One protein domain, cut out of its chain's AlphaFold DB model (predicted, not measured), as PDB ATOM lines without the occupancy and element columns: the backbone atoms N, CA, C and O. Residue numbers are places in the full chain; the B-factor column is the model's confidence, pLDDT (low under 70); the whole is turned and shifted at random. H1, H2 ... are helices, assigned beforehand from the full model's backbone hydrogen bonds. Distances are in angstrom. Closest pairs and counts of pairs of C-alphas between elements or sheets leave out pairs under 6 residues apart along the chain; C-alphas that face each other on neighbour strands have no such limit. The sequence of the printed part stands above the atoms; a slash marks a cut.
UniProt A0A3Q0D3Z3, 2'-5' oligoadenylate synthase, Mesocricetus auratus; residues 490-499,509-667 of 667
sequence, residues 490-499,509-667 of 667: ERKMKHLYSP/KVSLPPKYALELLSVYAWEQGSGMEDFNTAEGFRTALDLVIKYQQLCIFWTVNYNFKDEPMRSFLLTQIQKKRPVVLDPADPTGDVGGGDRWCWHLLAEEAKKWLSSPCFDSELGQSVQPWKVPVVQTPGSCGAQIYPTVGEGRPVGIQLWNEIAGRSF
ATOM      1  N   GLU A 490     211.459 222.559 242.016       85.38
ATOM      2  CA  GLU A 490     210.948 221.185 242.157       85.38
ATOM      3  C   GLU A 490     211.746 220.362 243.174       85.38
ATOM      4  O   GLU A 490     211.155 219.694 244.025       85.38
ATOM      5  N   ARG A 491     213.083 220.417 243.119       80.69
ATOM      6  CA  ARG A 491     213.958 219.706 244.069       80.69
ATOM      7  C   ARG A 491     213.750 220.190 245.502       80.69
ATOM      8  O   ARG A 491     213.587 219.376 246.407       80.69
ATOM      9  N   LYS A 492     213.694 221.509 245.699       79.25
ATOM     10  CA  LYS A 492     213.456 222.122 247.011       79.25
ATOM     11  C   LYS A 492     212.097 221.716 247.592       79.25
ATOM     12  O   LYS A 492     212.012 221.360 248.765       79.25
ATOM     13  N   MET A 493     211.048 221.716 246.769       81.38
ATOM     14  CA  MET A 493     209.696 221.339 247.197       81.38
ATOM     15  C   MET A 493     209.592 219.850 247.536       81.38
ATOM     16  O   MET A 493     208.952 219.504 248.527       81.38
ATOM     17  N   LYS A 494     210.263 218.972 246.774       73.38
ATOM     18  CA  LYS A 494     210.359 217.546 247.123       73.38
ATOM     19  C   LYS A 494     210.948 217.360 248.520       73.38
ATOM     20  O   LYS A 494     210.398 216.582 249.282       73.38
ATOM     21  N   HIS A 495     211.992 218.095 248.893       68.69
ATOM     22  CA  HIS A 495     212.580 217.981 250.229       68.69
ATOM     23  C   HIS A 495     211.644 218.486 251.342       68.69
ATOM     24  O   HIS A 495     211.481 217.829 252.363       68.69
ATOM     25  N   LEU A 496     211.009 219.648 251.151       69.38
ATOM     26  CA  LEU A 496     210.172 220.275 252.185       69.38
ATOM     27  C   LEU A 496     208.838 219.554 252.428       69.38
ATOM     28  O   LEU A 496     208.302 219.626 253.532       69.38
ATOM     29  N   TYR A 497     208.296 218.883 251.408       66.69
ATOM     30  CA  TYR A 497     206.951 218.302 251.444       66.69
ATOM     31  C   TYR A 497     206.914 216.792 251.159       66.69
ATOM     32  O   TYR A 497     205.833 216.246 250.930       66.69
ATOM     33  N   SER A 498     208.060 216.096 251.176       55.66
ATOM     34  CA  SER A 498     208.062 214.625 251.136       55.66
ATOM     35  C   SER A 498     207.479 214.040 252.429       55.66
ATOM     36  O   SER A 498     207.660 214.619 253.502       55.66
ATOM     37  N   PRO A 499     206.780 212.892 252.362       48.78
ATOM     38  CA  PRO A 499     206.298 212.222 253.558       48.78
ATOM     39  C   PRO A 499     207.485 211.764 254.414       48.78
ATOM     40  O   PRO A 499     208.323 210.991 253.955       48.78
ATOM     41  N   LYS A 509     200.133 214.939 247.541       63.59
ATOM     42  CA  LYS A 509     201.335 215.133 246.720       63.59
ATOM     43  C   LYS A 509     201.338 216.541 246.104       63.59
ATOM     44  O   LYS A 509     200.521 216.832 245.230       63.59
ATOM     45  N   VAL A 510     202.260 217.401 246.547       77.81
ATOM     46  CA  VAL A 510     202.459 218.741 245.972       77.81
ATOM     47  C   VAL A 510     202.736 218.601 244.477       77.81
ATOM     48  O   VAL A 510     203.683 217.923 244.077       77.81
ATOM     49  N   SER A 511     201.897 219.230 243.658       86.44
ATOM     50  CA  SER A 511     201.970 219.146 242.199       86.44
ATOM     51  C   SER A 511     202.176 220.547 241.636       86.44
ATOM     52  O   SER A 511     201.252 221.358 241.582       86.44
ATOM     53  N   LEU A 512     203.424 220.860 241.286       92.19
ATOM     54  CA  LEU A 512     203.784 222.114 240.622       92.19
ATOM     55  C   LEU A 512     203.238 222.142 239.179       92.19
ATOM     56  O   LEU A 512     202.975 221.079 238.611       92.19
ATOM     57  N   PRO A 513     203.035 223.335 238.589       93.62
ATOM     58  CA  PRO A 513     202.562 223.447 237.210       93.62
ATOM     59  C   PRO A 513     203.547 222.814 236.221       93.62
ATOM     60  O   PRO A 513     204.751 222.841 236.461       93.62
ATOM     61  N   PRO A 514     203.075 222.278 235.084       92.12
ATOM     62  CA  PRO A 514     203.940 221.585 234.137       92.12
ATOM     63  C   PRO A 514     205.034 222.513 233.592       92.12
ATOM     64  O   PRO A 514     204.769 223.677 233.293       92.12
ATOM     65  N   LYS A 515     206.243 221.976 233.352       91.81
ATOM     66  CA  LYS A 515     207.379 222.711 232.747       91.81
ATOM     67  C   LYS A 515     206.959 223.499 231.497       91.81
ATOM     68  O   LYS A 515     207.412 224.620 231.295       91.81
ATOM     69  N   TYR A 516     206.068 222.923 230.687       93.12
ATOM     70  CA  TYR A 516     205.562 223.545 229.466       93.12
ATOM     71  C   TYR A 516     204.803 224.861 229.717       93.12
ATOM     72  O   TYR A 516     204.940 225.787 228.924       93.12
ATOM     73  N   ALA A 517     204.103 225.011 230.849       96.38
ATOM     74  CA  ALA A 517     203.481 226.285 231.216       96.38
ATOM     75  C   ALA A 517     204.530 227.395 231.388       96.38
ATOM     76  O   ALA A 517     204.318 228.517 230.943       96.38
ATOM     77  N   LEU A 518     205.693 227.078 231.964       96.69
ATOM     78  CA  LEU A 518     206.788 228.033 232.147       96.69
ATOM     79  C   LEU A 518     207.502 228.348 230.822       96.69
ATOM     80  O   LEU A 518     207.941 229.482 230.621       96.69
ATOM     81  N   GLU A 519     207.586 227.381 229.899       96.00
ATOM     82  CA  GLU A 519     208.054 227.637 228.527       96.00
ATOM     83  C   GLU A 519     207.127 228.642 227.826       96.00
ATOM     84  O   GLU A 519     207.605 229.642 227.290       96.00
ATOM     85  N   LEU A 520     205.807 228.432 227.900       97.88
ATOM     86  CA  LEU A 520     204.809 229.335 227.318       97.88
ATOM     87  C   LEU A 520     204.805 230.719 227.981       97.88
ATOM     88  O   LEU A 520     204.735 231.720 227.275       97.88
ATOM     89  N   LEU A 521     204.952 230.804 229.308       98.00
ATOM     90  CA  LEU A 521     205.088 232.090 230.000       98.00
ATOM     91  C   LEU A 521     206.348 232.849 229.577       98.00
ATOM     92  O   LEU A 521     206.308 234.072 229.472       98.00
ATOM     93  N   SER A 522     207.447 232.146 229.300       98.25
ATOM     94  CA  SER A 522     208.682 232.768 228.808       98.25
ATOM     95  C   SER A 522     208.502 233.330 227.395       98.25
ATOM     96  O   SER A 522     208.950 234.440 227.115       98.25
ATOM     97  N   VAL A 523     207.811 232.591 226.517       98.12
ATOM     98  CA  VAL A 523     207.448 233.078 225.177       98.12
ATOM     99  C   VAL A 523     206.530 234.288 225.284       98.12
ATOM    100  O   VAL A 523     206.810 235.306 224.665       98.12
ATOM    101  N   TYR A 524     205.489 234.213 226.113       97.88
ATOM    102  CA  TYR A 524     204.551 235.312 226.320       97.88
ATOM    103  C   TYR A 524     205.236 236.579 226.846       97.88
ATOM    104  O   TYR A 524     205.013 237.670 226.322       97.88
ATOM    105  N   ALA A 525     206.108 236.434 227.852       97.81
ATOM    106  CA  ALA A 525     206.897 237.535 228.396       97.81
ATOM    107  C   ALA A 525     207.715 238.232 227.305       97.81
ATOM    108  O   ALA A 525     207.716 239.457 227.220       97.81
ATOM    109  N   TRP A 526     208.382 237.447 226.457       98.00
ATOM    110  CA  TRP A 526     209.166 237.973 225.350       98.00
ATOM    111  C   TRP A 526     208.290 238.625 224.278       98.00
ATOM    112  O   TRP A 526     208.569 239.761 223.916       98.00
ATOM    113  N   GLU A 527     207.216 237.976 223.822       96.31
ATOM    114  CA  GLU A 527     206.337 238.505 222.766       96.31
ATOM    115  C   GLU A 527     205.695 239.843 223.147       96.31
ATOM    116  O   GLU A 527     205.579 240.726 222.304       96.31
ATOM    117  N   GLN A 528     205.269 239.997 224.404       95.06
ATOM    118  CA  GLN A 528     204.591 241.214 224.861       95.06
ATOM    119  C   GLN A 528     205.542 242.276 225.422       95.06
ATOM    120  O   GLN A 528     205.170 243.444 225.498       95.06
ATOM    121  N   GLY A 529     206.726 241.874 225.886       93.88
ATOM    122  CA  GLY A 529     207.646 242.750 226.610       93.88
ATOM    123  C   GLY A 529     208.839 243.238 225.795       93.88
ATOM    124  O   GLY A 529     209.276 244.368 225.992       93.88
ATOM    125  N   SER A 530     209.365 242.398 224.902       94.06
ATOM    126  CA  SER A 530     210.573 242.682 224.121       94.06
ATOM    127  C   SER A 530     210.325 242.550 222.620       94.06
ATOM    128  O   SER A 530     210.471 243.524 221.892       94.06
ATOM    129  N   GLY A 531     209.975 241.351 222.147       91.81
ATOM    130  CA  GLY A 531     209.801 241.023 220.729       91.81
ATOM    131  C   GLY A 531     211.093 241.022 219.901       91.81
ATOM    132  O   GLY A 531     211.047 240.714 218.712       91.81
ATOM    133  N   MET A 532     212.243 241.336 220.506       94.06
ATOM    134  CA  MET A 532     213.525 241.499 219.816       94.06
ATOM    135  C   MET A 532     214.310 240.185 219.739       94.06
ATOM    136  O   MET A 532     214.217 239.342 220.631       94.06
ATOM    137  N   GLU A 533     215.125 240.007 218.695       94.06
ATOM    138  CA  GLU A 533     215.998 238.827 218.579       94.06
ATOM    139  C   GLU A 533     217.075 238.772 219.667       94.06
ATOM    140  O   GLU A 533     217.385 237.689 220.168       94.06
ATOM    141  N   ASP A 534     217.600 239.937 220.048       95.12
ATOM    142  CA  ASP A 534     218.522 240.113 221.164       95.12
ATOM    143  C   ASP A 534     217.892 240.995 222.247       95.12
ATOM    144  O   ASP A 534     217.159 241.942 221.958       95.12
ATOM    145  N   PHE A 535     218.142 240.644 223.506       96.12
ATOM    146  CA  PHE A 535     217.581 241.303 224.682       96.12
ATOM    147  C   PHE A 535     218.371 240.929 225.940       96.12
ATOM    148  O   PHE A 535     219.094 239.929 225.977       96.12
ATOM    149  N   ASN A 536     218.196 241.695 227.018       95.94
ATOM    150  CA  ASN A 536     218.841 241.398 228.290       95.94
ATOM    151  C   ASN A 536     218.207 240.165 228.969       95.94
ATOM    152  O   ASN A 536     217.031 240.163 229.342       95.94
ATOM    153  N   THR A 537     219.000 239.109 229.169       97.19
ATOM    154  CA  THR A 537     218.546 237.847 229.779       97.19
ATOM    155  C   THR A 537     218.010 238.032 231.204       97.19
ATOM    156  O   THR A 537     217.047 237.360 231.577       97.19
ATOM    157  N   ALA A 538     218.583 238.945 231.995       96.19
ATOM    158  CA  ALA A 538     218.120 239.231 233.350       96.19
ATOM    159  C   ALA A 538     216.727 239.872 233.352       96.19
ATOM    160  O   ALA A 538     215.883 239.468 234.149       96.19
ATOM    161  N   GLU A 539     216.453 240.811 232.440       96.88
ATOM    162  CA  GLU A 539     215.126 241.430 232.294       96.88
ATOM    163  C   GLU A 539     214.076 240.391 231.895       96.88
ATOM    164  O   GLU A 539     213.008 240.307 232.509       96.88
ATOM    165  N   GLY A 540     214.399 239.535 230.922       97.81
ATOM    166  CA  GLY A 540     213.513 238.448 230.509       97.81
ATOM    167  C   GLY A 540     213.239 237.457 231.638       97.81
ATOM    168  O   GLY A 540     212.089 237.078 231.875       97.81
ATOM    169  N   PHE A 541     214.272 237.083 232.399       98.12
ATOM    170  CA  PHE A 541     214.125 236.181 233.541       98.12
ATOM    171  C   PHE A 541     213.307 236.823 234.665       98.12
ATOM    172  O   PHE A 541     212.377 236.202 235.186       98.12
ATOM    173  N   ARG A 542     213.575 238.097 234.977       97.31
ATOM    174  CA  ARG A 542     212.824 238.895 235.953       97.31
ATOM    175  C   ARG A 542     211.347 238.961 235.584       97.31
ATOM    176  O   ARG A 542     210.503 238.788 236.463       97.31
ATOM    177  N   THR A 543     211.049 239.177 234.303       98.25
ATOM    178  CA  THR A 543     209.687 239.256 233.756       98.25
ATOM    179  C   THR A 543     208.953 237.924 233.884       98.25
ATOM    180  O   THR A 543     207.812 237.898 234.340       98.25
ATOM    181  N   ALA A 544     209.610 236.806 233.557       98.12
ATOM    182  CA  ALA A 544     209.030 235.475 233.720       98.12
ATOM    183  C   ALA A 544     208.663 235.187 235.188       98.12
ATOM    184  O   ALA A 544     207.553 234.729 235.462       98.12
ATOM    185  N   LEU A 545     209.546 235.516 236.143       97.94
ATOM    186  CA  LEU A 545     209.245 235.388 237.575       97.94
ATOM    187  C   LEU A 545     208.090 236.297 238.008       97.94
ATOM    188  O   LEU A 545     207.241 235.881 238.794       97.94
ATOM    189  N   ASP A 546     208.014 237.516 237.477       97.69
ATOM    190  CA  ASP A 546     206.922 238.446 237.769       97.69
ATOM    191  C   ASP A 546     205.558 237.928 237.300       97.69
ATOM    192  O   ASP A 546     204.563 238.083 238.014       97.69
ATOM    193  N   LEU A 547     205.500 237.270 236.139       98.38
ATOM    194  CA  LEU A 547     204.282 236.602 235.676       98.38
ATOM    195  C   LEU A 547     203.880 235.469 236.623       98.38
ATOM    196  O   LEU A 547     202.712 235.386 236.999       98.38
ATOM    197  N   VAL A 548     204.836 234.651 237.078       98.06
ATOM    198  CA  VAL A 548     204.578 233.603 238.081       98.06
ATOM    199  C   VAL A 548     204.050 234.203 239.388       98.06
ATOM    200  O   VAL A 548     203.107 233.676 239.970       98.06
ATOM    201  N   ILE A 549     204.596 235.329 239.851       97.94
ATOM    202  CA  ILE A 549     204.109 236.018 241.059       97.94
ATOM    203  C   ILE A 549     202.660 236.488 240.881       97.94
ATOM    204  O   ILE A 549     201.858 236.397 241.812       97.94
ATOM    205  N   LYS A 550     202.311 236.955 239.680       97.75
ATOM    206  CA  LYS A 550     200.976 237.450 239.318       97.75
ATOM    207  C   LYS A 550     200.050 236.345 238.795       97.75
ATOM    208  O   LYS A 550     199.040 236.663 238.169       97.75
ATOM    209  N   TYR A 551     200.337 235.067 239.071       97.75
ATOM    210  CA  TYR A 551     199.610 233.924 238.500       97.75
ATOM    211  C   TYR A 551     198.079 234.016 238.640       97.75
ATOM    212  O   TYR A 551     197.346 233.657 237.724       97.75
ATOM    213  N   GLN A 552     197.576 234.562 239.751       97.06
ATOM    214  CA  GLN A 552     196.135 234.717 240.004       97.06
ATOM    215  C   GLN A 552     195.422 235.621 238.986       97.06
ATOM    216  O   GLN A 552     194.198 235.596 238.897       97.06
ATOM    217  N   GLN A 553     196.171 236.414 238.221       96.88
ATOM    218  CA  GLN A 553     195.651 237.324 237.205       96.88
ATOM    219  C   GLN A 553     195.809 236.757 235.786       96.88
ATOM    220  O   GLN A 553     195.204 237.291 234.863       96.88
ATOM    221  N   LEU A 554     196.589 235.686 235.589       97.69
ATOM    222  CA  LEU A 554     197.021 235.264 234.255       97.69
ATOM    223  C   LEU A 554     195.889 234.690 233.405       97.69
ATOM    224  O   LEU A 554     195.308 233.658 233.748       97.69
ATOM    225  N   CYS A 555     195.638 235.323 232.263       97.50
ATOM    226  CA  CYS A 555     194.784 234.815 231.194       97.50
ATOM    227  C   CYS A 555     195.513 234.963 229.864       97.50
ATOM    228  O   CYS A 555     195.508 236.047 229.282       97.50
ATOM    229  N   ILE A 556     196.156 233.892 229.413       97.38
ATOM    230  CA  ILE A 556     197.050 233.898 228.256       97.38
ATOM    231  C   ILE A 556     196.582 232.852 227.250       97.38
ATOM    232  O   ILE A 556     196.258 231.722 227.619       97.38
ATOM    233  N   PHE A 557     196.545 233.225 225.977       96.06
ATOM    234  CA  PHE A 557     196.220 232.344 224.865       96.06
ATOM    235  C   PHE A 557     196.805 232.883 223.557       96.06
ATOM    236  O   PHE A 557     197.088 234.071 223.405       96.06
ATOM    237  N   TRP A 558     196.924 232.005 222.568       95.19
ATOM    238  CA  TRP A 558     197.383 232.362 221.230       95.19
ATOM    239  C   TRP A 558     196.339 231.978 220.199       95.19
ATOM    240  O   TRP A 558     195.677 230.953 220.332       95.19
ATOM    241  N   THR A 559     196.221 232.776 219.138       92.81
ATOM    242  CA  THR A 559     195.260 232.523 218.055       92.81
ATOM    243  C   THR A 559     195.921 231.995 216.778       92.81
ATOM    244  O   THR A 559     195.445 232.244 215.671       92.81
ATOM    245  N   VAL A 560     197.070 231.327 216.924       91.00
ATOM    246  CA  VAL A 560     197.908 230.865 215.806       91.00
ATOM    247  C   VAL A 560     197.328 229.651 215.088       91.00
ATOM    248  O   VAL A 560     197.389 229.571 213.865       91.00
ATOM    249  N   ASN A 561     196.754 228.705 215.837       91.25
ATOM    250  CA  ASN A 561     196.220 227.459 215.282       91.25
ATOM    251  C   ASN A 561     194.690 227.378 215.355       91.25
ATOM    252  O   ASN A 561     194.084 226.705 214.527       91.25
ATOM    253  N   TYR A 562     194.078 228.091 216.299       91.50
ATOM    254  CA  TYR A 562     192.635 228.242 216.498       91.50
ATOM    255  C   TYR A 562     192.322 229.715 216.810       91.50
ATOM    256  O   TYR A 562     193.220 230.454 217.194       91.50
ATOM    257  N   ASN A 563     191.088 230.192 216.627       90.75
ATOM    258  CA  ASN A 563     190.748 231.606 216.844       90.75
ATOM    259  C   ASN A 563     189.259 231.810 217.210       90.75
ATOM    260  O   ASN A 563     188.482 230.863 217.226       90.75
ATOM    261  N   PHE A 564     188.870 233.058 217.501       90.88
ATOM    262  CA  PHE A 564     187.510 233.451 217.915       90.88
ATOM    263  C   PHE A 564     186.577 233.835 216.746       90.88
ATOM    264  O   PHE A 564     185.542 234.466 216.983       90.88
ATOM    265  N   LYS A 565     186.944 233.532 215.493       88.31
ATOM    266  CA  LYS A 565     186.166 233.951 214.315       88.31
ATOM    267  C   LYS A 565     184.916 233.091 214.127       88.31
ATOM    268  O   LYS A 565     183.831 233.648 214.023       88.31
ATOM    269  N   ASP A 566     185.072 231.768 214.164       82.75
ATOM    270  CA  ASP A 566     184.026 230.821 213.766       82.75
ATOM    271  C   ASP A 566     183.452 230.025 214.950       82.75
ATOM    272  O   ASP A 566     184.151 229.697 215.916       82.75
ATOM    273  N   GLU A 567     182.173 229.660 214.865       87.38
ATOM    274  CA  GLU A 567     181.547 228.685 215.767       87.38
ATOM    275  C   GLU A 567     181.807 227.241 215.291       87.38
ATOM    276  O   GLU A 567     181.946 227.011 214.089       87.38
ATOM    277  N   PRO A 568     181.885 226.232 216.189       89.19
ATOM    278  CA  PRO A 568     181.681 226.280 217.646       89.19
ATOM    279  C   PRO A 568     182.934 226.674 218.461       89.19
ATOM    280  O   PRO A 568     182.929 226.584 219.695       89.19
ATOM    281  N   MET A 569     184.036 227.029 217.784       92.50
ATOM    282  CA  MET A 569     185.335 227.316 218.405       92.50
ATOM    283  C   MET A 569     185.287 228.579 219.264       92.50
ATOM    284  O   MET A 569     185.761 228.563 220.397       92.50
ATOM    285  N   ARG A 570     184.684 229.660 218.761       92.62
ATOM    286  CA  ARG A 570     184.540 230.920 219.501       92.62
ATOM    287  C   ARG A 570     183.871 230.698 220.853       92.62
ATOM    288  O   ARG A 570     184.460 231.048 221.875       92.62
ATOM    289  N   SER A 571     182.684 230.089 220.868       93.62
ATOM    290  CA  SER A 571     181.976 229.797 222.115       93.62
ATOM    291  C   SER A 571     182.804 228.906 223.040       93.62
ATOM    292  O   SER A 571     182.840 229.140 224.243       93.62
ATOM    293  N   PHE A 572     183.534 227.927 222.497       94.62
ATOM    294  CA  PHE A 572     184.434 227.091 223.290       94.62
ATOM    295  C   PHE A 572     185.581 227.879 223.941       94.62
ATOM    296  O   PHE A 572     185.805 227.758 225.140       94.62
ATOM    297  N   LEU A 573     186.302 228.709 223.188       95.12
ATOM    298  CA  LEU A 573     187.421 229.482 223.729       95.12
ATOM    299  C   LEU A 573     186.957 230.494 224.778       95.12
ATOM    300  O   LEU A 573     187.649 230.691 225.774       95.12
ATOM    301  N   LEU A 574     185.772 231.090 224.597       95.00
ATOM    302  CA  LEU A 574     185.172 231.976 225.595       95.00
ATOM    303  C   LEU A 574     184.947 231.258 226.934       95.00
ATOM    304  O   LEU A 574     185.239 231.843 227.976       95.00
ATOM    305  N   THR A 575     184.525 229.986 226.930       94.56
ATOM    306  CA  THR A 575     184.417 229.221 228.185       94.56
ATOM    307  C   THR A 575     185.784 228.897 228.781       94.56
ATOM    308  O   THR A 575     185.942 228.960 229.999       94.56
ATOM    309  N   GLN A 576     186.799 228.609 227.956       94.62
ATOM    310  CA  GLN A 576     188.161 228.353 228.440       94.62
ATOM    311  C   GLN A 576     188.759 229.578 229.139       94.62
ATOM    312  O   GLN A 576     189.251 229.469 230.261       94.62
ATOM    313  N   ILE A 577     188.679 230.761 228.523       94.56
ATOM    314  CA  ILE A 577     189.260 231.984 229.095       94.56
ATOM    315  C   ILE A 577     188.481 232.511 230.304       94.56
ATOM    316  O   ILE A 577     188.991 233.385 230.994       94.56
ATOM    317  N   GLN A 578     187.281 232.006 230.591       94.38
ATOM    318  CA  GLN A 578     186.519 232.330 231.806       94.38
ATOM    319  C   GLN A 578     186.847 231.406 232.989       94.38
ATOM    320  O   GLN A 578     186.398 231.664 234.106       94.38
ATOM    321  N   LYS A 579     187.642 230.347 232.777       94.69
ATOM    322  CA  LYS A 579     188.064 229.437 233.848       94.69
ATOM    323  C   LYS A 579     188.876 230.153 234.929       94.69
ATOM    324  O   LYS A 579     189.474 231.213 234.721       94.69
ATOM    325  N   LYS A 580     188.920 229.513 236.101       96.00
ATOM    326  CA  LYS A 580     189.711 229.948 237.252       96.00
ATOM    327  C   LYS A 580     191.181 230.122 236.860       96.00
ATOM    328  O   LYS A 580     191.775 229.255 236.231       96.00
ATOM    329  N   ARG A 581     191.755 231.257 237.255       97.44
ATOM    330  CA  ARG A 581     193.137 231.648 236.954       97.44
ATOM    331  C   ARG A 581     194.149 230.821 237.766       97.44
ATOM    332  O   ARG A 581     193.828 230.444 238.898       97.44
ATOM    333  N   PRO A 582     195.362 230.576 237.237       97.69
ATOM    334  CA  PRO A 582     195.861 231.026 235.937       97.69
ATOM    335  C   PRO A 582     195.278 230.186 234.800       97.69
ATOM    336  O   PRO A 582     195.180 228.966 234.919       97.69
ATOM    337  N   VAL A 583     194.946 230.847 233.695       97.88
ATOM    338  CA  VAL A 583     194.620 230.201 232.421       97.88
ATOM    339  C   VAL A 583     195.751 230.500 231.452       97.88
ATOM    340  O   VAL A 583     196.041 231.665 231.174       97.88
ATOM    341  N   VAL A 584     196.390 229.449 230.954       97.81
ATOM    342  CA  VAL A 584     197.415 229.532 229.908       97.81
ATOM    343  C   VAL A 584     197.063 228.460 228.891       97.81
ATOM    344  O   VAL A 584     197.292 227.280 229.142       97.81
ATOM    345  N   LEU A 585     196.434 228.854 227.785       97.62
ATOM    346  CA  LEU A 585     195.998 227.905 226.763       97.62
ATOM    347  C   LEU A 585     197.175 227.478 225.891       97.62
ATOM    348  O   LEU A 585     197.942 228.314 225.411       97.62
ATOM    349  N   ASP A 586     197.294 226.172 225.678       97.44
ATOM    350  CA  ASP A 586     198.262 225.589 224.762       97.44
ATOM    351  C   ASP A 586     197.998 226.118 223.339       97.44
ATOM    352  O   ASP A 586     196.901 225.921 222.811       97.44
ATOM    353  N   PRO A 587     198.974 226.766 222.677       96.25
ATOM    354  CA  PRO A 587     198.808 227.283 221.318       96.25
ATOM    355  C   PRO A 587     198.455 226.202 220.282       96.25
ATOM    356  O   PRO A 587     198.036 226.543 219.175       96.25
ATOM    357  N   ALA A 588     198.643 224.918 220.591       95.38
ATOM    358  CA  ALA A 588     198.365 223.780 219.720       95.38
ATOM    359  C   ALA A 588     197.055 223.038 220.038       95.38
ATOM    360  O   ALA A 588     196.477 222.446 219.125       95.38
ATOM    361  N   ASP A 589     196.581 223.073 221.287       95.88
ATOM    362  CA  ASP A 589     195.394 222.350 221.763       95.88
ATOM    363  C   ASP A 589     194.458 223.311 222.527       95.88
ATOM    364  O   ASP A 589     194.760 223.695 223.658       95.88
ATOM    365  N   PRO A 590     193.294 223.687 221.962       94.56
ATOM    366  CA  PRO A 590     192.384 224.643 222.596       94.56
ATOM    367  C   PRO A 590     191.756 224.111 223.893       94.56
ATOM    368  O   PRO A 590     191.220 224.894 224.678       94.56
ATOM    369  N   THR A 591     191.784 222.795 224.135       95.44
ATOM    370  CA  THR A 591     191.293 222.172 225.378       95.44
ATOM    371  C   THR A 591     192.355 222.156 226.482       95.44
ATOM    372  O   THR A 591     192.035 221.957 227.660       95.44
ATOM    373  N   GLY A 592     193.623 222.349 226.110       95.50
ATOM    374  CA  GLY A 592     194.786 222.264 226.980       95.50
ATOM    375  C   GLY A 592     195.061 223.562 227.730       95.50
ATOM    376  O   GLY A 592     195.954 224.315 227.363       95.50
ATOM    377  N   ASP A 593     194.346 223.814 228.826       96.50
ATOM    378  CA  ASP A 593     194.758 224.843 229.789       96.50
ATOM    379  C   ASP A 593     195.917 224.322 230.655       96.50
ATOM    380  O   ASP A 593     195.703 223.574 231.616       96.50
ATOM    381  N   VAL A 594     197.150 224.707 230.320       96.12
ATOM    382  CA  VAL A 594     198.350 224.325 231.081       96.12
ATOM    383  C   VAL A 594     198.538 225.170 232.344       96.12
ATOM    384  O   VAL A 594     199.280 224.763 233.240       96.12
ATOM    385  N   GLY A 595     197.840 226.307 232.449       95.50
ATOM    386  CA  GLY A 595     197.750 227.116 233.668       95.50
ATOM    387  C   GLY A 595     196.930 226.406 234.742       95.50
ATOM    388  O   GLY A 595     197.354 226.312 235.891       95.50
ATOM    389  N   GLY A 596     195.807 225.815 234.345       93.94
ATOM    390  CA  GLY A 596     195.074 224.809 235.100       93.94
ATOM    391  C   GLY A 596     194.438 225.264 236.408       93.94
ATOM    392  O   GLY A 596     193.999 224.396 237.161       93.94
ATOM    393  N   GLY A 597     194.352 226.566 236.675       92.56
ATOM    394  CA  GLY A 597     193.698 227.085 237.872       92.56
ATOM    395  C   GLY A 597     194.344 226.588 239.169       92.56
ATOM    396  O   GLY A 597     195.538 226.760 239.411       92.56
ATOM    397  N   ASP A 598     193.538 225.955 240.016       89.62
ATOM    398  CA  ASP A 598     193.942 225.360 241.293       89.62
ATOM    399  C   ASP A 598     194.414 223.904 241.188       89.62
ATOM    400  O   ASP A 598     194.804 223.324 242.203       89.62
ATOM    401  N   ARG A 599     194.460 223.323 239.977       91.38
ATOM    402  CA  ARG A 599     195.044 221.987 239.759       91.38
ATOM    403  C   ARG A 599     196.523 221.928 240.143       91.38
ATOM    404  O   ARG A 599     197.015 220.857 240.487       91.38
ATOM    405  N   TRP A 600     197.219 223.065 240.087       93.69
ATOM    406  CA  TRP A 600     198.646 223.170 240.379       93.69
ATOM    407  C   TRP A 600     198.933 224.127 241.536       93.69
ATOM    408  O   TRP A 600     198.281 225.160 241.705       93.69
ATOM    409  N   CYS A 601     199.986 223.838 242.297       93.62
ATOM    410  CA  CYS A 601     200.429 224.649 243.431       93.62
ATOM    411  C   CYS A 601     201.223 225.898 242.991       93.62
ATOM    412  O   CYS A 601     202.360 226.102 243.418       93.62
ATOM    413  N   TRP A 602     200.630 226.758 242.154       95.69
ATOM    414  CA  TRP A 602     201.255 228.007 241.691       95.69
ATOM    415  C   TRP A 602     201.695 228.933 242.831       95.69
ATOM    416  O   TRP A 602     202.711 229.609 242.701       95.69
ATOM    417  N   HIS A 603     200.976 228.928 243.958       94.69
ATOM    418  CA  HIS A 603     201.318 229.729 245.137       94.69
ATOM    419  C   HIS A 603     202.725 229.418 245.673       94.69
ATOM    420  O   HIS A 603     203.471 230.348 245.961       94.69
ATOM    421  N   LEU A 604     203.134 228.142 245.712       93.31
ATOM    422  CA  LEU A 604     204.479 227.746 246.153       93.31
ATOM    423  C   LEU A 604     205.559 228.256 245.194       93.31
ATOM    424  O   LEU A 604     206.620 228.713 245.618       93.31
ATOM    425  N   LEU A 605     205.281 228.201 243.888       94.56
ATOM    426  CA  LEU A 605     206.202 228.701 242.875       94.56
ATOM    427  C   LEU A 605     206.302 230.235 242.917       94.56
ATOM    428  O   LEU A 605     207.389 230.784 242.757       94.56
ATOM    429  N   ALA A 606     205.193 230.927 243.193       96.38
ATOM    430  CA  ALA A 606     205.147 232.374 243.380       96.38
ATOM    431  C   ALA A 606     205.889 232.832 244.646       96.38
ATOM    432  O   ALA A 606     206.585 233.846 244.612       96.38
ATOM    433  N   GLU A 607     205.777 232.100 245.757       92.56
ATOM    434  CA  GLU A 607     206.558 232.361 246.971       92.56
ATOM    435  C   GLU A 607     208.059 232.218 246.724       92.56
ATOM    436  O   GLU A 607     208.839 233.078 247.142       92.56
ATOM    437  N   GLU A 608     208.469 231.176 246.001       92.19
ATOM    438  CA  GLU A 608     209.869 231.010 245.627       92.19
ATOM    439  C   GLU A 608     210.316 232.129 244.678       92.19
ATOM    440  O   GLU A 608     211.332 232.771 244.934       92.19
ATOM    441  N   ALA A 609     209.527 232.462 243.653       95.25
ATOM    442  CA  ALA A 609     209.820 233.574 242.747       95.25
ATOM    443  C   ALA A 609     210.015 234.910 243.493       95.25
ATOM    444  O   ALA A 609     210.944 235.650 243.172       95.25
ATOM    445  N   LYS A 610     209.219 235.197 244.537       94.12
ATOM    446  CA  LYS A 610     209.396 236.386 245.397       94.12
ATOM    447  C   LYS A 610     210.744 236.393 246.120       94.12
ATOM    448  O   LYS A 610     211.391 237.434 246.187       94.12
ATOM    449  N   LYS A 611     211.191 235.245 246.641       89.81
ATOM    450  CA  LYS A 611     212.507 235.120 247.302       89.81
ATOM    451  C   LYS A 611     213.648 235.376 246.316       89.81
ATOM    452  O   LYS A 611     214.618 236.059 246.651       89.81
ATOM    453  N   TRP A 612     213.496 234.893 245.084       91.38
ATOM    454  CA  TRP A 612     214.460 235.082 244.001       91.38
ATOM    455  C   TRP A 612     214.642 236.538 243.578       91.38
ATOM    456  O   TRP A 612     215.690 236.856 243.035       91.38
ATOM    457  N   LEU A 613     213.715 237.447 243.886       89.25
ATOM    458  CA  LEU A 613     213.871 238.866 243.535       89.25
ATOM    459  C   LEU A 613     215.050 239.548 244.238       89.25
ATOM    460  O   LEU A 613     215.512 240.584 243.777       89.25
ATOM    461  N   SER A 614     215.541 238.958 245.331       85.69
ATOM    462  CA  SER A 614     216.746 239.407 246.045       85.69
ATOM    463  C   SER A 614     218.055 238.838 245.480       85.69
ATOM    464  O   SER A 614     219.127 239.085 246.031       85.69
ATOM    465  N   SER A 615     217.971 238.033 244.422       88.75
ATOM    466  CA  SER A 615     219.119 237.411 243.776       88.75
ATOM    467  C   SER A 615     219.971 238.443 243.024       88.75
ATOM    468  O   SER A 615     219.411 239.265 242.294       88.75
ATOM    469  N   PRO A 616     221.312 238.307 243.051       87.31
ATOM    470  CA  PRO A 616     222.219 239.013 242.144       87.31
ATOM    471  C   PRO A 616     221.913 238.853 240.649       87.31
ATOM    472  O   PRO A 616     222.378 239.664 239.847       87.31
ATOM    473  N   CYS A 617     221.096 237.863 240.261       90.56
ATOM    474  CA  CYS A 617     220.551 237.749 238.904       90.56
ATOM    475  C   CYS A 617     219.833 239.030 238.465       90.56
ATOM    476  O   CYS A 617     219.723 239.280 237.267       90.56
ATOM    477  N   PHE A 618     219.335 239.818 239.421       91.62
ATOM    478  CA  PHE A 618     218.560 241.032 239.198       91.62
ATOM    479  C   PHE A 618     219.243 242.291 239.747       91.62
ATOM    480  O   PHE A 618     218.591 243.328 239.846       91.62
ATOM    481  N   ASP A 619     220.536 242.222 240.063       83.69
ATOM    482  CA  ASP A 619     221.357 243.399 240.361       83.69
ATOM    483  C   ASP A 619     221.897 243.976 239.044       83.69
ATOM    484  O   ASP A 619     222.535 243.267 238.265       83.69
ATOM    485  N   SER A 620     221.656 245.256 238.770       72.38
ATOM    486  CA  SER A 620     222.298 245.995 237.675       72.38
ATOM    487  C   SER A 620     223.685 246.494 238.099       72.38
ATOM    488  O   SER A 620     223.943 246.688 239.288       72.38
ATOM    489  N   GLU A 621     224.569 246.766 237.134       63.00
ATOM    490  CA  GLU A 621     225.924 247.300 237.368       63.00
ATOM    491  C   GLU A 621     225.927 248.621 238.161       63.00
ATOM    492  O   GLU A 621     226.884 248.920 238.870       63.00
ATOM    493  N   LEU A 622     224.826 249.379 238.111       62.75
ATOM    494  CA  LEU A 622     224.632 250.637 238.843       62.75
ATOM    495  C   LEU A 622     224.018 250.458 240.245       62.75
ATOM    496  O   LEU A 622     223.570 251.432 240.850       62.75
ATOM    497  N   GLY A 623     223.916 249.227 240.757       64.44
ATOM    498  CA  GLY A 623     223.285 248.937 242.052       64.44
ATOM    499  C   GLY A 623     221.758 249.109 242.067       64.44
ATOM    500  O   GLY A 623     221.142 249.065 243.129       64.44
ATOM    501  N   GLN A 624     221.138 249.299 240.899       72.00
ATOM    502  CA  GLN A 624     219.684 249.323 240.729       72.00
ATOM    503  C   GLN A 624     219.151 247.913 240.456       72.00
ATOM    504  O   GLN A 624     219.846 247.083 239.877       72.00
ATOM    505  N   SER A 625     217.901 247.634 240.829       82.75
ATOM    506  CA  SER A 625     217.276 246.352 240.494       82.75
ATOM    507  C   SER A 625     216.861 246.320 239.021       82.75
ATOM    508  O   SER A 625     216.252 247.273 238.524       82.75
ATOM    509  N   VAL A 626     217.166 245.217 238.335       89.50
ATOM    510  CA  VAL A 626     216.723 244.932 236.967       89.50
ATOM    511  C   VAL A 626     215.199 245.002 236.912       89.50
ATOM    512  O   VAL A 626     214.500 244.295 237.643       89.50
ATOM    513  N   GLN A 627     214.681 245.865 236.040       92.25
ATOM    514  CA  GLN A 627     213.244 246.047 235.886       92.25
ATOM    515  C   GLN A 627     212.661 244.984 234.945       92.25
ATOM    516  O   GLN A 627     213.274 244.663 233.927       92.25
ATOM    517  N   PRO A 628     211.483 244.417 235.262       94.62
ATOM    518  CA  PRO A 628     210.768 243.551 234.335       94.62
ATOM    519  C   PRO A 628     210.236 244.359 233.143       94.62
ATOM    520  O   PRO A 628     209.915 245.546 233.266       94.62
ATOM    521  N   TRP A 629     210.048 243.699 232.005       96.69
ATOM    522  CA  TRP A 629     209.305 244.268 230.888       96.69
ATOM    523  C   TRP A 629     207.842 244.510 231.274       96.69
ATOM    524  O   TRP A 629     207.252 243.805 232.100       96.69
ATOM    525  N   LYS A 630     207.222 245.509 230.640       94.31
ATOM    526  CA  LYS A 630     205.806 245.834 230.849       94.31
ATOM    527  C   LYS A 630     204.925 244.846 230.086       94.31
ATOM    528  O   LYS A 630     204.554 245.094 228.947       94.31
ATOM    529  N   VAL A 631     204.581 243.735 230.735       93.81
ATOM    530  CA  VAL A 631     203.773 242.660 230.145       93.81
ATOM    531  C   VAL A 631     202.347 242.657 230.722       93.81
ATOM    532  O   VAL A 631     202.194 242.613 231.948       93.81
ATOM    533  N   PRO A 632     201.289 242.670 229.884       93.38
ATOM    534  CA  PRO A 632     199.910 242.500 230.340       93.38
ATOM    535  C   PRO A 632     199.690 241.118 230.959       93.38
ATOM    536  O   PRO A 632     200.134 240.114 230.416       93.38
ATOM    537  N   VAL A 633     198.959 241.033 232.066       91.62
ATOM    538  CA  VAL A 633     198.639 239.745 232.719       91.62
ATOM    539  C   VAL A 633     197.348 239.109 232.198       91.62
ATOM    540  O   VAL A 633     197.142 237.912 232.358       91.62
ATOM    541  N   VAL A 634     196.488 239.890 231.546       90.50
ATOM    542  CA  VAL A 634     195.217 239.430 230.980       90.50
ATOM    543  C   VAL A 634     195.186 239.784 229.504       90.50
ATOM    544  O   VAL A 634     195.304 240.954 229.144       90.50
ATOM    545  N   GLN A 635     194.970 238.780 228.661       85.94
ATOM    546  CA  GLN A 635     194.569 238.978 227.279       85.94
ATOM    547  C   GLN A 635     193.046 238.944 227.167       85.94
ATOM    548  O   GLN A 635     192.364 238.119 227.778       85.94
ATOM    549  N   THR A 636     192.517 239.844 226.350       80.81
ATOM    550  CA  THR A 636     191.126 239.859 225.899       80.81
ATOM    551  C   THR A 636     191.079 239.438 224.428       80.81
ATOM    552  O   THR A 636     192.083 239.593 223.727       80.81
ATOM    553  N   PRO A 637     189.939 238.949 223.909       70.56
ATOM    554  CA  PRO A 637     189.817 238.566 222.498       70.56
ATOM    555  C   PRO A 637     190.212 239.664 221.489       70.56
ATOM    556  O   PRO A 637     190.533 239.345 220.350       70.56
ATOM    557  N   GLY A 638     190.205 240.942 221.895       60.53
ATOM    558  CA  GLY A 638     190.631 242.083 221.074       60.53
ATOM    559  C   GLY A 638     192.076 242.552 221.293       60.53
ATOM    560  O   GLY A 638     192.521 243.445 220.582       60.53
ATOM    561  N   SER A 639     192.811 241.990 222.260       58.19
ATOM    562  CA  SER A 639     194.146 242.459 222.671       58.19
ATOM    563  C   SER A 639     195.265 241.446 222.411       58.19
ATOM    564  O   SER A 639     196.327 241.535 223.030       58.19
ATOM    565  N   CYS A 640     195.044 240.451 221.550       53.84
ATOM    566  CA  CYS A 640     196.110 239.557 221.101       53.84
ATOM    567  C   CYS A 640     197.146 240.399 220.343       53.84
ATOM    568  O   CYS A 640     196.847 240.892 219.259       53.84
ATOM    569  N   GLY A 641     198.308 240.624 220.965       43.94
ATOM    570  CA  GLY A 641     199.355 241.533 220.497       43.94
ATOM    571  C   GLY A 641     199.787 241.322 219.042       43.94
ATOM    572  O   GLY A 641     199.504 240.290 218.434       43.94
ATOM    573  N   ALA A 642     200.459 242.347 218.509       37.69
ATOM    574  CA  ALA A 642     200.921 242.477 217.129       37.69
ATOM    575  C   ALA A 642     201.327 241.136 216.493       37.69
ATOM    576  O   ALA A 642     202.119 240.381 217.053       37.69
ATOM    577  N   GLN A 643     200.768 240.853 215.315       43.19
ATOM    578  CA  GLN A 643     201.054 239.671 214.506       43.19
ATOM    579  C   GLN A 643     202.532 239.641 214.085       43.19
ATOM    580  O   GLN A 643     202.873 240.008 212.967       43.19
ATOM    581  N   ILE A 644     203.421 239.169 214.958       39.34
ATOM    582  CA  ILE A 644     204.764 238.714 214.583       39.34
ATOM    583  C   ILE A 644     204.662 237.215 214.286       39.34
ATOM    584  O   ILE A 644     205.232 236.370 214.972       39.34
ATOM    585  N   TYR A 645     203.857 236.864 213.288       43.69
ATOM    586  CA  TYR A 645     203.845 235.522 212.718       43.69
ATOM    587  C   TYR A 645     204.166 235.675 211.239       43.69
ATOM    588  O   TYR A 645     203.459 236.421 210.562       43.69
ATOM    589  N   PRO A 646     205.183 234.983 210.701       30.05
ATOM    590  CA  PRO A 646     205.265 234.809 209.266       30.05
ATOM    591  C   PRO A 646     203.981 234.101 208.835       30.05
ATOM    592  O   PRO A 646     203.713 232.968 209.247       30.05
ATOM    593  N   THR A 647     203.153 234.787 208.054       29.02
ATOM    594  CA  THR A 647     201.997 234.198 207.391       29.02
ATOM    595  C   THR A 647     202.524 233.092 206.484       29.02
ATOM    596  O   THR A 647     203.115 233.354 205.439       29.02
ATOM    597  N   VAL A 648     202.365 231.831 206.886       35.66
ATOM    598  CA  VAL A 648     202.574 230.714 205.963       35.66
ATOM    599  C   VAL A 648     201.363 230.691 205.039       35.66
ATOM    600  O   VAL A 648     200.334 230.111 205.375       35.66
ATOM    601  N   GLY A 649     201.488 231.372 203.902       28.36
ATOM    602  CA  GLY A 649     200.511 231.321 202.821       28.36
ATOM    603  C   GLY A 649     200.422 232.600 202.001       28.36
ATOM    604  O   GLY A 649     199.470 233.341 202.178       28.36
ATOM    605  N   GLU A 650     201.397 232.842 201.120       28.50
ATOM    606  CA  GLU A 650     201.196 233.205 199.704       28.50
ATOM    607  C   GLU A 650     202.569 233.246 199.000       28.50
ATOM    608  O   GLU A 650     203.578 233.641 199.577       28.50
ATOM    609  N   GLY A 651     202.646 232.659 197.805       26.94
ATOM    610  CA  GLY A 651     203.867 232.051 197.275       26.94
ATOM    611  C   GLY A 651     204.995 232.986 196.824       26.94
ATOM    612  O   GLY A 651     204.777 233.977 196.136       26.94
ATOM    613  N   ARG A 652     206.231 232.535 197.085       23.28
ATOM    614  CA  ARG A 652     207.343 232.413 196.120       23.28
ATOM    615  C   ARG A 652     208.373 231.411 196.677       23.28
ATOM    616  O   ARG A 652     208.582 231.387 197.888       23.28
ATOM    617  N   PRO A 653     208.983 230.548 195.844       25.98
ATOM    618  CA  PRO A 653     209.826 229.457 196.321       25.98
ATOM    619  C   PRO A 653     211.176 230.004 196.793       25.98
ATOM    620  O   PRO A 653     211.995 230.429 195.983       25.98
ATOM    621  N   VAL A 654     211.431 229.969 198.100       26.80
ATOM    622  CA  VAL A 654     212.806 230.012 198.608       26.80
ATOM    623  C   VAL A 654     213.277 228.566 198.649       26.80
ATOM    624  O   VAL A 654     212.726 227.741 199.374       26.80
ATOM    625  N   GLY A 655     214.212 228.252 197.756       23.75
ATOM    626  CA  GLY A 655     214.665 226.899 197.474       23.75
ATOM    627  C   GLY A 655     215.103 226.150 198.727       23.75
ATOM    628  O   GLY A 655     215.957 226.599 199.487       23.75
ATOM    629  N   ILE A 656     214.542 224.956 198.881       27.34
ATOM    630  CA  ILE A 656     215.151 223.865 199.628       27.34
ATOM    631  C   ILE A 656     216.468 223.561 198.906       27.34
ATOM    632  O   ILE A 656     216.472 222.875 197.885       27.34
ATOM    633  N   GLN A 657     217.589 224.097 199.391       24.59
ATOM    634  CA  GLN A 657     218.888 223.547 199.021       24.59
ATOM    635  C   GLN A 657     219.012 222.186 199.704       24.59
ATOM    636  O   GLN A 657     219.309 222.080 200.895       24.59
ATOM    637  N   LEU A 658     218.717 221.151 198.915       25.81
ATOM    638  CA  LEU A 658     219.207 219.795 199.105       25.81
ATOM    639  C   LEU A 658     220.694 219.860 199.477       25.81
ATOM    640  O   LEU A 658     221.522 220.252 198.663       25.81
ATOM    641  N   TRP A 659     221.032 219.432 200.688       23.25
ATOM    642  CA  TRP A 659     222.373 218.943 200.983       23.25
ATOM    643  C   TRP A 659     222.379 217.446 200.688       23.25
ATOM    644  O   TRP A 659     222.150 216.630 201.575       23.25
ATOM    645  N   ASN A 660     222.571 217.114 199.416       25.36
ATOM    646  CA  ASN A 660     223.032 215.814 198.945       25.36
ATOM    647  C   ASN A 660     223.959 216.073 197.752       25.36
ATOM    648  O   ASN A 660     223.656 216.929 196.931       25.36
ATOM    649  N   GLU A 661     225.041 215.293 197.692       25.84
ATOM    650  CA  GLU A 661     226.115 215.281 196.683       25.84
ATOM    651  C   GLU A 661     227.248 216.298 196.901       25.84
ATOM    652  O   GLU A 661     227.139 217.469 196.572       25.84
ATOM    653  N   ILE A 662     228.364 215.821 197.467       26.44
ATOM    654  CA  ILE A 662     229.638 215.630 196.748       26.44
ATOM    655  C   ILE A 662     230.393 214.519 197.499       26.44
ATOM    656  O   ILE A 662     231.020 214.731 198.534       26.44
ATOM    657  N   ALA A 663     230.296 213.303 196.970       25.62
ATOM    658  CA  ALA A 663     231.287 212.259 197.163       25.62
ATOM    659  C   ALA A 663     231.618 211.710 195.773       25.62
ATOM    660  O   ALA A 663     230.753 211.157 195.100       25.62
ATOM    661  N   GLY A 664     232.876 211.880 195.367       23.44
ATOM    662  CA  GLY A 664     233.491 211.152 194.263       23.44
ATOM    663  C   GLY A 664     233.646 211.929 192.957       23.44
ATOM    664  O   GLY A 664     232.723 211.980 192.150       23.44
ATOM    665  N   ARG A 665     234.876 212.385 192.684       23.88
ATOM    666  CA  ARG A 665     235.758 211.750 191.682       23.88
ATOM    667  C   ARG A 665     237.151 212.401 191.653       23.88
ATOM    668  O   ARG A 665     237.239 213.604 191.453       23.88
ATOM    669  N   SER A 666     238.176 211.536 191.770       27.14
ATOM    670  CA  SER A 666     239.532 211.581 191.158       27.14
ATOM    671  C   SER A 666     240.374 212.853 191.367       27.14
ATOM    672  O   SER A 666     239.981 213.913 190.896       27.14
ATOM    673  N   PHE A 667     241.553 212.840 191.989       31.97
ATOM    674  CA  PHE A 667     242.639 211.849 192.061       31.97
ATOM    675  C   PHE A 667     243.198 211.714 193.479       31.97
ATOM    676  O   PHE A 667     243.055 212.687 194.254       31.97
TER     677      PHE A 667
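Overview. This is residues 490 to 499 and 509 to 667 of the 667 residues of the protein "2'-5' oligoadenylate synthase" of Mesocricetus auratus (UniProt A0A3Q0D3Z3). There is little regular structure: H3 packs on H2 and H5 as the core, and residues 648 to 667 stick out as a tail. Of 169 printed residues, 56 are in named helices, H1 to H5: all helix, no named strand. The whole is loose, radius of gyration of the C-alphas 20.8 A, spanning 68 by 52 by 40 A.

Along the chain. H2, residues 515 to 529, spans 21.0 A from C-alpha 515 at (207.379, 222.711, 232.747). H3 is 537 to 549, H4 569 to 577, H1 490 to 497; H5, 602 to 612, ends at C-alpha (214.460, 235.082, 244.001).

Arrangement. H3 touches H2 at a steep tilt of 65 degrees, closest at C-alphas 544 and 522, 5.6 A. H3 touches H5 with residues 545 to 549 alone, closest at C-alphas 549 and 606, 4.4 A. H1 is near H5; H4 touches no helix. Every helix's O i to N i+4 pairs are within hydrogen-bond range.

Size, cuts and confidence. C-alphas 499 and 509, across the cut, are 8.9 A apart. The links H3 to H4 and H4 to H5 are long. In the model 39 printed residues have pLDDT under 70, among them residues 638 to 667.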